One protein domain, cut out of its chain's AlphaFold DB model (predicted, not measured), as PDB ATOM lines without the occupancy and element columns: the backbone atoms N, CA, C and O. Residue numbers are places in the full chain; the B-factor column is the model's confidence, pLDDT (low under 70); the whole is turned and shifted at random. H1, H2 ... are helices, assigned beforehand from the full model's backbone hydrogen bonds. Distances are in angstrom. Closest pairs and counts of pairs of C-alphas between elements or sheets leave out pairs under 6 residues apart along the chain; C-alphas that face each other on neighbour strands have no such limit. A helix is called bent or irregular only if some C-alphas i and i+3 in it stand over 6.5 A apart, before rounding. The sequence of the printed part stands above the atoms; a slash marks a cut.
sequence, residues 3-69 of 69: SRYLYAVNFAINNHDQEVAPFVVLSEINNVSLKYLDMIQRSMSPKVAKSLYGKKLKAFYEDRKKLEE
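What this domain is: This is residues 3 to 69 of the 69 residues of an uncharacterized protein of Flavobacteriales bacterium (UniProt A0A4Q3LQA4). Four helices make a compact up-and-down bundle: H2 and H3 lie between H5, the longest, along one side and H1 along the other. The short H4 sits at the turn from H3 into H5. The printed part has 67 residues with five named helices, H1 to H5 in chain order, and no named strand; the class is all helix. The radius of gyration of the C-alphas is 10.7 A, and the C-alphas span 30 by 28 by 17 A.

How they stand to each other: H5, residues 52 to 68, touches H3, residues 34 to 43, closest at the C-alphas of Leu 37 and Tyr 61, 6.3 A, opposite ways at a shallow tilt of 31 degrees. With residues 53 to 57 alone, H5 touches residues 22 to 26 of H2, residues 20 to 31; the closest C-alphas, of Pro 22 and Tyr 53, are 5.5 A apart, and the helices run the same way at a shallow tilt of 24 degrees. H2 and H3 are near each other, closest 8.2 A. H1, residues 3 to 14, forms a helical hairpin with H2, closest at the C-alphas of Ala 12 and Ala 21, 4.5 A, at a shallow tilt of 31 degrees. With residues 9 to 13 alone, H1 touches H3, closest at the C-alphas of Ile 13 and Ile 40, 6.0 A, the same way at a shallow tilt of 26 degrees. H1 and H5 are apart. H4, residues 46 to 50, is close to H5 but not clearly touching; the closest C-alphas, of Val 48 and Gly 54, are 5.6 A apart. Every O i to N i+4 pair is within hydrogen-bond range in H1, H3, H4 and H5, and 6 of 8 are in H2.

Where its parts are: H5 measures 24.7 A from C-alpha 52 to C-alpha 68 at (27.635, 57.909, 11.257). H1 begins at C-alpha 3 (39.188, 37.229, 5.868) and measures 16.2 A, H2 18.9 A, H3 14.3 A and H4 6.3 A. H2 is irregular: C-alphas 27 and 30 are 7.8 A apart.

The domain as a whole: The two farthest C-alphas, of Gln 18 and Glu 69, are 30.8 A apart. The printed part has no cut, and the four links are tight. Residues 3 to 4, 29 to 31 and 69 have pLDDT under 70.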
ATOM      1  N   SER A   3      39.805  38.537   5.605       67.69
ATOM      2  CA  SER A   3      39.188  37.229   5.868       67.69
ATOM      3  C   SER A   3      38.581  37.109   7.269       67.69
ATOM      4  O   SER A   3      37.481  36.590   7.402       67.69
ATOM      5  N   ARG A   4      39.243  37.627   8.317       68.81
ATOM      6  CA  ARG A   4      38.803  37.443   9.717       68.81
ATOM      7  C   ARG A   4      37.429  38.052  10.014       68.81
ATOM      8  O   ARG A   4      36.606  37.390  10.633       68.81
ATOM      9  N   TYR A   5      37.146  39.251   9.498       75.31
ATOM     10  CA  TYR A   5      35.835  39.880   9.694       75.31
ATOM     11  C   TYR A   5      34.721  39.107   8.972       75.31
ATOM     12  O   TYR A   5      33.651  38.910   9.538       75.31
ATOM     13  N   LEU A   6      34.973  38.626   7.746       79.62
ATOM     14  CA  LEU A   6      34.000  37.824   6.998       79.62
ATOM     15  C   LEU A   6      33.708  36.507   7.712       79.62
ATOM     16  O   LEU A   6      32.560  36.078   7.737       79.62
ATOM     17  N   TYR A   7      34.719  35.895   8.335       84.12
ATOM     18  CA  TYR A   7      34.519  34.706   9.159       84.12
ATOM     19  C   TYR A   7      33.644  34.993  10.378       84.12
ATOM     20  O   TYR A   7      32.724  34.224  10.626       84.12
ATOM     21  N   ALA A   8      33.869  36.097  11.094       82.75
ATOM     22  CA  ALA A   8      33.035  36.472  12.238       82.75
ATOM     23  C   ALA A   8      31.577  36.745  11.825       82.75
ATOM     24  O   ALA A   8      30.646  36.270  12.475       82.75
ATOM     25  N   VAL A   9      31.372  37.447  10.705       83.44
ATOM     26  CA  VAL A   9      30.036  37.716  10.146       83.44
ATOM     27  C   VAL A   9      29.345  36.413   9.736       83.44
ATOM     28  O   VAL A   9      28.221  36.158  10.160       83.44
ATOM     29  N   ASN A  10      30.021  35.556   8.967       87.25
ATOM     30  CA  ASN A  10      29.471  34.267   8.541       87.25
ATOM     31  C   ASN A  10      29.181  33.353   9.736       87.25
ATOM     32  O   ASN A  10      28.154  32.682   9.762       87.25
ATOM     33  N   PHE A  11      30.052  33.348  10.746       88.38
ATOM     34  CA  PHE A  11      29.838  32.604  11.982       88.38
ATOM     35  C   PHE A  11      28.577  33.080  12.702       88.38
ATOM     36  O   PHE A  11      27.767  32.252  13.113       88.38
ATOM     37  N   ALA A  12      28.377  34.395  12.810       86.94
ATOM     38  CA  ALA A  12      27.214  34.961  13.477       86.94
ATOM     39  C   ALA A  12      25.904  34.714  12.722       86.94
ATOM     40  O   ALA A  12      24.875  34.482  13.351       86.94
ATOM     41  N   ILE A  13      25.948  34.728  11.387       86.38
ATOM     42  CA  ILE A  13      24.799  34.390  10.540       86.38
ATOM     43  C   ILE A  13      24.454  32.903  10.674       86.38
ATOM     44  O   ILE A  13      23.286  32.566  10.827       86.38
ATOM     45  N   ASN A  14      25.453  32.018  10.660       89.81
ATOM     46  CA  ASN A  14      25.228  30.572  10.733       89.81
ATOM     47  C   ASN A  14      24.851  30.081  12.141       89.81
ATOM     48  O   ASN A  14      24.162  29.078  12.255       89.81
ATOM     49  N   ASN A  15      25.283  30.776  13.198       88.75
ATOM     50  CA  ASN A  15      25.016  30.423  14.603       88.75
ATOM     51  C   ASN A  15      24.098  31.456  15.278       88.75
ATOM     52  O   ASN A  15      24.244  31.777  16.458       88.75
ATOM     53  N   HIS A  16      23.175  32.033  14.511       84.88
ATOM     54  CA  HIS A  16      22.288  33.124  14.926       84.88
ATOM     55  C   HIS A  16      21.304  32.754  16.062       84.88
ATOM     56  O   HIS A  16      20.635  33.615  16.650       84.88
ATOM     57  N   ASP A  17      21.195  31.466  16.365       87.00
ATOM     58  CA  ASP A  17      20.428  30.852  17.444       87.00
ATOM     59  C   ASP A  17      21.246  30.639  18.732       87.00
ATOM     60  O   ASP A  17      20.669  30.352  19.786       87.00
ATOM     61  N   GLN A  18      22.561  30.870  18.685       88.94
ATOM     62  CA  GLN A  18      23.460  30.755  19.828       88.94
ATOM     63  C   GLN A  18      23.873  32.120  20.385       88.94
ATOM     64  O   GLN A  18      24.198  33.059  19.661       88.94
ATOM     65  N   GLU A  19      23.951  32.230  21.712       83.50
ATOM     66  CA  GLU A  19      24.366  33.475  22.378       83.50
ATOM     67  C   GLU A  19      25.848  33.820  22.169       83.50
ATOM     68  O   GLU A  19      26.244  34.973  22.346       83.50
ATOM     69  N   VAL A  20      26.657  32.843  21.745       86.19
ATOM     70  CA  VAL A  20      28.070  33.041  21.399       86.19
ATOM     71  C   VAL A  20      28.244  33.880  20.130       86.19
ATOM     72  O   VAL A  20      29.222  34.617  20.022       86.19
ATOM     73  N   ALA A  21      27.287  33.843  19.196       85.88
ATOM     74  CA  ALA A  21      27.356  34.609  17.953       85.88
ATOM     75  C   ALA A  21      27.470  36.131  18.190       85.88
ATOM     76  O   ALA A  21      28.435  36.723  17.703       85.88
ATOM     77  N   PRO A  22      26.577  36.782  18.968       83.88
ATOM     78  CA  PRO A  22      26.733  38.200  19.285       83.88
ATOM     79  C   PRO A  22      28.042  38.520  20.016       83.88
ATOM     80  O   PRO A  22      28.618  39.577  19.779       83.88
ATOM     81  N   PHE A  23      28.533  37.628  20.882       85.62
ATOM     82  CA  PHE A  23      29.788  37.841  21.608       85.62
ATOM     83  C   PHE A  23      31.003  37.878  20.673       85.62
ATOM     84  O   PHE A  23      31.802  38.805  20.761       85.62
ATOM     85  N   VAL A  24      31.107  36.922  19.744       84.00
ATOM     86  CA  VAL A  24      32.208  36.861  18.764       84.00
ATOM     87  C   VAL A  24      32.211  38.090  17.856       84.00
ATOM     88  O   VAL A  24      33.262  38.642  17.536       84.00
ATOM     89  N   VAL A  25      31.028  38.570  17.468       82.81
ATOM     90  CA  VAL A  25      30.913  39.817  16.702       82.81
ATOM     91  C   VAL A  25      31.403  40.989  17.546       82.81
ATOM     92  O   VAL A  25      32.255  41.740  17.082       82.81
ATOM     93  N   LEU A  26      30.946  41.102  18.798       81.94
ATOM     94  CA  LEU A  26      31.360  42.137  19.752       81.94
ATOM     95  C   LEU A  26      32.838  42.063  20.188       81.94
ATOM     96  O   LEU A  26      33.336  43.034  20.750       81.94
ATOM     97  N   SER A  27      33.565  40.973  19.948       79.44
ATOM     98  CA  SER A  27      35.025  40.948  20.135       79.44
ATOM     99  C   SER A  27      35.791  41.400  18.888       79.44
ATOM    100  O   SER A  27      36.899  41.916  18.999       79.44
ATOM    101  N   GLU A  28      35.196  41.250  17.702       74.75
ATOM    102  CA  GLU A  28      35.818  41.550  16.400       74.75
ATOM    103  C   GLU A  28      35.315  42.876  15.776       74.75
ATOM    104  O   GLU A  28      35.736  43.270  14.685       74.75
ATOM    105  N   ILE A  29      34.425  43.598  16.473       67.19
ATOM    106  CA  ILE A  29      33.698  44.812  16.030       67.19
ATOM    107  C   ILE A  29      34.571  45.988  15.601       67.19
ATOM    108  O   ILE A  29      34.044  46.865  14.913       67.19
ATOM    109  N   ASN A  30      35.861  46.023  15.956       64.81
ATOM    110  CA  ASN A  30      36.741  47.173  15.704       64.81
ATOM    111  C   ASN A  30      36.730  47.649  14.236       64.81
ATOM    112  O   ASN A  30      36.991  48.817  13.991       64.81
ATOM    113  N   ASN A  31      36.392  46.782  13.269       66.44
ATOM    114  CA  ASN A  31      36.300  47.134  11.843       66.44
ATOM    115  C   ASN A  31      35.013  46.653  11.139       66.44
ATOM    116  O   ASN A  31      34.963  46.622   9.906       66.44
ATOM    117  N   VAL A  32      33.972  46.234  11.867       78.56
ATOM    118  CA  VAL A  32      32.728  45.755  11.225       78.56
ATOM    119  C   VAL A  32      31.921  46.957  10.725       78.56
ATOM    120  O   VAL A  32      31.792  47.940  11.442       78.56
ATOM    121  N   SER A  33      31.375  46.926   9.506       83.56
ATOM    122  CA  SER A  33      30.529  48.025   9.011       83.56
ATOM    123  C   SER A  33      29.109  47.963   9.581       83.56
ATOM    124  O   SER A  33      28.601  46.874   9.870       83.56
ATOM    125  N   LEU A  34      28.432  49.115   9.674       86.56
ATOM    126  CA  LEU A  34      27.031  49.198  10.113       86.56
ATOM    127  C   LEU A  34      26.107  48.243   9.348       86.56
ATOM    128  O   LEU A  34      25.258  47.594   9.953       86.56
ATOM    129  N   LYS A  35      26.321  48.079   8.035       87.19
ATOM    130  CA  LYS A  35      25.537  47.161   7.190       87.19
ATOM    131  C   LYS A  35      25.577  45.714   7.693       87.19
ATOM    132  O   LYS A  35      24.558  45.028   7.672       87.19
ATOM    133  N   TYR A  36      26.746  45.231   8.116       86.44
ATOM    134  CA  TYR A  36      26.873  43.865   8.624       86.44
ATOM    135  C   TYR A  36      26.294  43.723  10.030       86.44
ATOM    136  O   TYR A  36      25.697  42.692  10.325       86.44
ATOM    137  N   LEU A  37      26.421  44.752  10.873       87.44
ATOM    138  CA  LEU A  37      25.799  44.766  12.199       87.44
ATOM    139  C   LEU A  37      24.270  44.682  12.101       87.44
ATOM    140  O   LEU A  37      23.676  43.855  12.788       87.44
ATOM    141  N   ASP A  38      23.655  45.451  11.197       89.25
ATOM    142  CA  ASP A  38      22.211  45.387  10.919       89.25
ATOM    143  C   ASP A  38      21.802  43.992  10.422       89.25
ATOM    144  O   ASP A  38      20.863  43.385  10.937       89.25
ATOM    145  N   MET A  39      22.549  43.430   9.465       89.12
ATOM    146  CA  MET A  39      22.273  42.093   8.929       89.12
ATOM    147  C   MET A  39      22.307  41.013  10.018       89.12
ATOM    148  O   MET A  39      21.379  40.211  10.115       89.12
ATOM    149  N   ILE A  40      23.351  41.012  10.849       87.62
ATOM    150  CA  ILE A  40      23.515  40.063  11.955       87.62
ATOM    151  C   ILE A  40      22.392  40.240  12.987       87.62
ATOM    152  O   ILE A  40      21.806  39.262  13.448       87.62
ATOM    153  N   GLN A  41      22.057  41.481  13.344       88.06
ATOM    154  CA  GLN A  41      21.011  41.770  14.326       88.06
ATOM    155  C   GLN A  41      19.624  41.313  13.845       88.06
ATOM    156  O   GLN A  41      18.818  40.859  14.658       88.06
ATOM    157  N   ARG A  42      19.356  41.386  12.534       89.75
ATOM    158  CA  ARG A  42      18.119  40.882  11.915       89.75
ATOM    159  C   ARG A  42      18.082  39.365  11.769       89.75
ATOM    160  O   ARG A  42      16.996  38.796  11.823       89.75
ATOM    161  N   SER A  43      19.229  38.712  11.573       88.69
ATOM    162  CA  SER A  43      19.283  37.249  11.448       88.69
ATOM    163  C   SER A  43      19.147  36.530  12.794       88.69
ATOM    164  O   SER A  43      18.806  35.350  12.827       88.69
ATOM    165  N   MET A  44      19.397  37.215  13.915       88.31
ATOM    166  CA  MET A  44      19.300  36.627  15.253       88.31
ATOM    167  C   MET A  44      17.910  36.088  15.578       88.31
ATOM    168  O   MET A  44      16.887  36.733  15.349       88.31
ATOM    169  N   SER A  45      17.884  34.919  16.220       90.62
ATOM    170  CA  SER A  45      16.641  34.385  16.775       90.62
ATOM    171  C   SER A  45      16.076  35.314  17.871       90.62
ATOM    172  O   SER A  45      16.845  35.955  18.598       90.62
ATOM    173  N   PRO A  46      14.745  35.351  18.093       89.38
ATOM    174  CA  PRO A  46      14.144  36.180  19.145       89.38
ATOM    175  C   PRO A  46      14.667  35.877  20.555       89.38
ATOM    176  O   PRO A  46      14.665  36.757  21.416       89.38
ATOM    177  N   LYS A  47      15.117  34.639  20.799       91.06
ATOM    178  CA  LYS A  47      15.736  34.220  22.060       91.06
ATOM    179  C   LYS A  47      17.095  34.898  22.248       91.06
ATOM    180  O   LYS A  47      17.308  35.548  23.267       91.06
ATOM    181  N   VAL A  48      17.968  34.814  21.243       90.38
ATOM    182  CA  VAL A  48      19.305  35.427  21.275       90.38
ATOM    183  C   VAL A  48      19.221  36.949  21.273       90.38
ATOM    184  O   VAL A  48      19.925  37.593  22.038       90.38
ATOM    185  N   ALA A  49      18.306  37.546  20.510       88.56
ATOM    186  CA  ALA A  49      18.109  38.997  20.508       88.56
ATOM    187  C   ALA A  49      17.720  39.553  21.896       88.56
ATOM    188  O   ALA A  49      18.034  40.699  22.223       88.56
ATOM    189  N   LYS A  50      17.052  38.743  22.729       91.00
ATOM    190  CA  LYS A  50      16.684  39.091  24.112       91.00
ATOM    191  C   LYS A  50      17.772  38.751  25.140       91.00
ATOM    192  O   LYS A  50      17.644  39.193  26.287       91.00
ATOM    193  N   SER A  51      18.813  38.008  24.757       90.81
ATOM    194  CA  SER A  51      19.931  37.663  25.637       90.81
ATOM    195  C   SER A  51      20.793  38.886  25.959       90.81
ATOM    196  O   SER A  51      20.657  39.957  25.355       90.81
ATOM    197  N   LEU A  52      21.700  38.741  26.927       89.12
ATOM    198  CA  LEU A  52      22.601  39.818  27.337       89.12
ATOM    199  C   LEU A  52      23.426  40.344  26.154       89.12
ATOM    200  O   LEU A  52      23.502  41.555  25.942       89.12
ATOM    201  N   TYR A  53      24.027  39.442  25.375       88.50
ATOM    202  CA  TYR A  53      24.890  39.821  24.258       88.50
ATOM    203  C   TYR A  53      24.098  40.287  23.032       88.50
ATOM    204  O   TYR A  53      24.553  41.202  22.349       88.50
ATOM    205  N   GLY A  54      22.890  39.760  22.797       89.25
ATOM    206  CA  GLY A  54      21.998  40.286  21.756       89.25
ATOM    207  C   GLY A  54      21.583  41.736  22.023       89.25
ATOM    208  O   GLY A  54      21.656  42.583  21.131       89.25
ATOM    209  N   LYS A  55      21.252  42.064  23.279       91.44
ATOM    210  CA  LYS A  55      20.958  43.447  23.695       91.44
ATOM    211  C   LYS A  55      22.168  44.368  23.552       91.44
ATOM    212  O   LYS A  55      22.013  45.487  23.068       91.44
ATOM    213  N   LYS A  56      23.361  43.905  23.939       90.31
ATOM    214  CA  LYS A  56      24.609  44.670  23.779       90.31
ATOM    215  C   LYS A  56      24.928  44.948  22.312       90.31
ATOM    216  O   LYS A  56      25.282  46.075  21.989       90.31
ATOM    217  N   LEU A  57      24.759  43.960  21.428       88.94
ATOM    218  CA  LEU A  57      24.968  44.152  19.993       88.94
ATOM    219  C   LEU A  57      23.998  45.188  19.423       88.94
ATOM    220  O   LEU A  57      24.412  46.058  18.663       88.94
ATOM    221  N   LYS A  58      22.725  45.127  19.828       90.44
ATOM    222  CA  LYS A  58      21.734  46.122  19.420       90.44
ATOM    223  C   LYS A  58      22.112  47.525  19.900       90.44
ATOM    224  O   LYS A  58      22.096  48.446  19.098       90.44
ATOM    225  N   ALA A  59      22.475  47.684  21.173       91.12
ATOM    226  CA  ALA A  59      22.905  48.976  21.707       91.12
ATOM    227  C   ALA A  59      24.110  49.530  20.933       91.12
ATOM    228  O   ALA A  59      24.073  50.662  20.468       91.12
ATOM    229  N   PHE A  60      25.120  48.691  20.690       89.12
ATOM    230  CA  PHE A  60      26.298  49.066  19.912       89.12
ATOM    231  C   PHE A  60      25.956  49.500  18.479       89.12
ATOM    232  O   PHE A  60      26.520  50.468  17.976       89.12
ATOM    233  N   TYR A  61      25.032  48.799  17.817       89.50
ATOM    234  CA  TYR A  61      24.558  49.178  16.488       89.50
ATOM    235  C   TYR A  61      23.877  50.553  16.491       89.50
ATOM    236  O   TYR A  61      24.214  51.390  15.658       89.50
ATOM    237  N   GLU A  62      22.971  50.804  17.439       91.00
ATOM    238  CA  GLU A  62      22.281  52.096  17.564       91.00
ATOM    239  C   GLU A  62      23.255  53.238  17.882       91.00
ATOM    240  O   GLU A  62      23.154  54.316  17.298       91.00
ATOM    241  N   ASP A  63      24.224  53.006  18.770       89.94
ATOM    242  CA  ASP A  63      25.238  54.003  19.121       89.94
ATOM    243  C   ASP A  63      26.104  54.356  17.912       89.94
ATOM    244  O   ASP A  63      26.337  55.529  17.630       89.94
ATOM    245  N   ARG A  64      26.526  53.352  17.139       88.50
ATOM    246  CA  ARG A  64      27.279  53.584  15.903       88.50
ATOM    247  C   ARG A  64      26.459  54.257  14.819       88.50
ATOM    248  O   ARG A  64      26.996  55.091  14.101       88.50
ATOM    249  N   LYS A  65      25.179  53.912  14.701       88.56
ATOM    250  CA  LYS A  65      24.285  54.528  13.723       88.56
ATOM    251  C   LYS A  65      24.166  56.034  13.964       88.56
ATOM    252  O   LYS A  65      24.245  56.790  13.011       88.56
ATOM    253  N   LYS A  66      24.082  56.458  15.229       90.00
ATOM    254  CA  LYS A  66      24.075  57.879  15.620       90.00
ATOM    255  C   LYS A  66      25.400  58.610  15.389       90.00
ATOM    256  O   LYS A  66      25.401  59.829  15.375       90.00
ATOM    257  N   LEU A  67      26.521  57.891  15.320       85.94
ATOM    258  CA  LEU A  67      27.844  58.479  15.070       85.94
ATOM    259  C   LEU A  67      28.143  58.641  13.574       85.94
ATOM    260  O   LEU A  67      29.010  59.435  13.221       85.94
ATOM    261  N   GLU A  68      27.495  57.843  12.719       78.19
ATOM    262  CA  GLU A  68      27.635  57.909  11.257       78.19
ATOM    263  C   GLU A  68      26.538  58.779  10.587       78.19
ATOM    264  O   GLU A  68      26.679  59.091   9.404       78.19
ATOM    265  N   GLU A  69      25.485  59.175  11.324       62.31
ATOM    266  CA  GLU A  69      24.488  60.215  10.965       62.31
ATOM    267  C   GLU A  69      24.978  61.630  11.322       62.31
ATOM    268  O   GLU A  69      24.757  62.544  10.494       62.31
TER     269      GLU A  69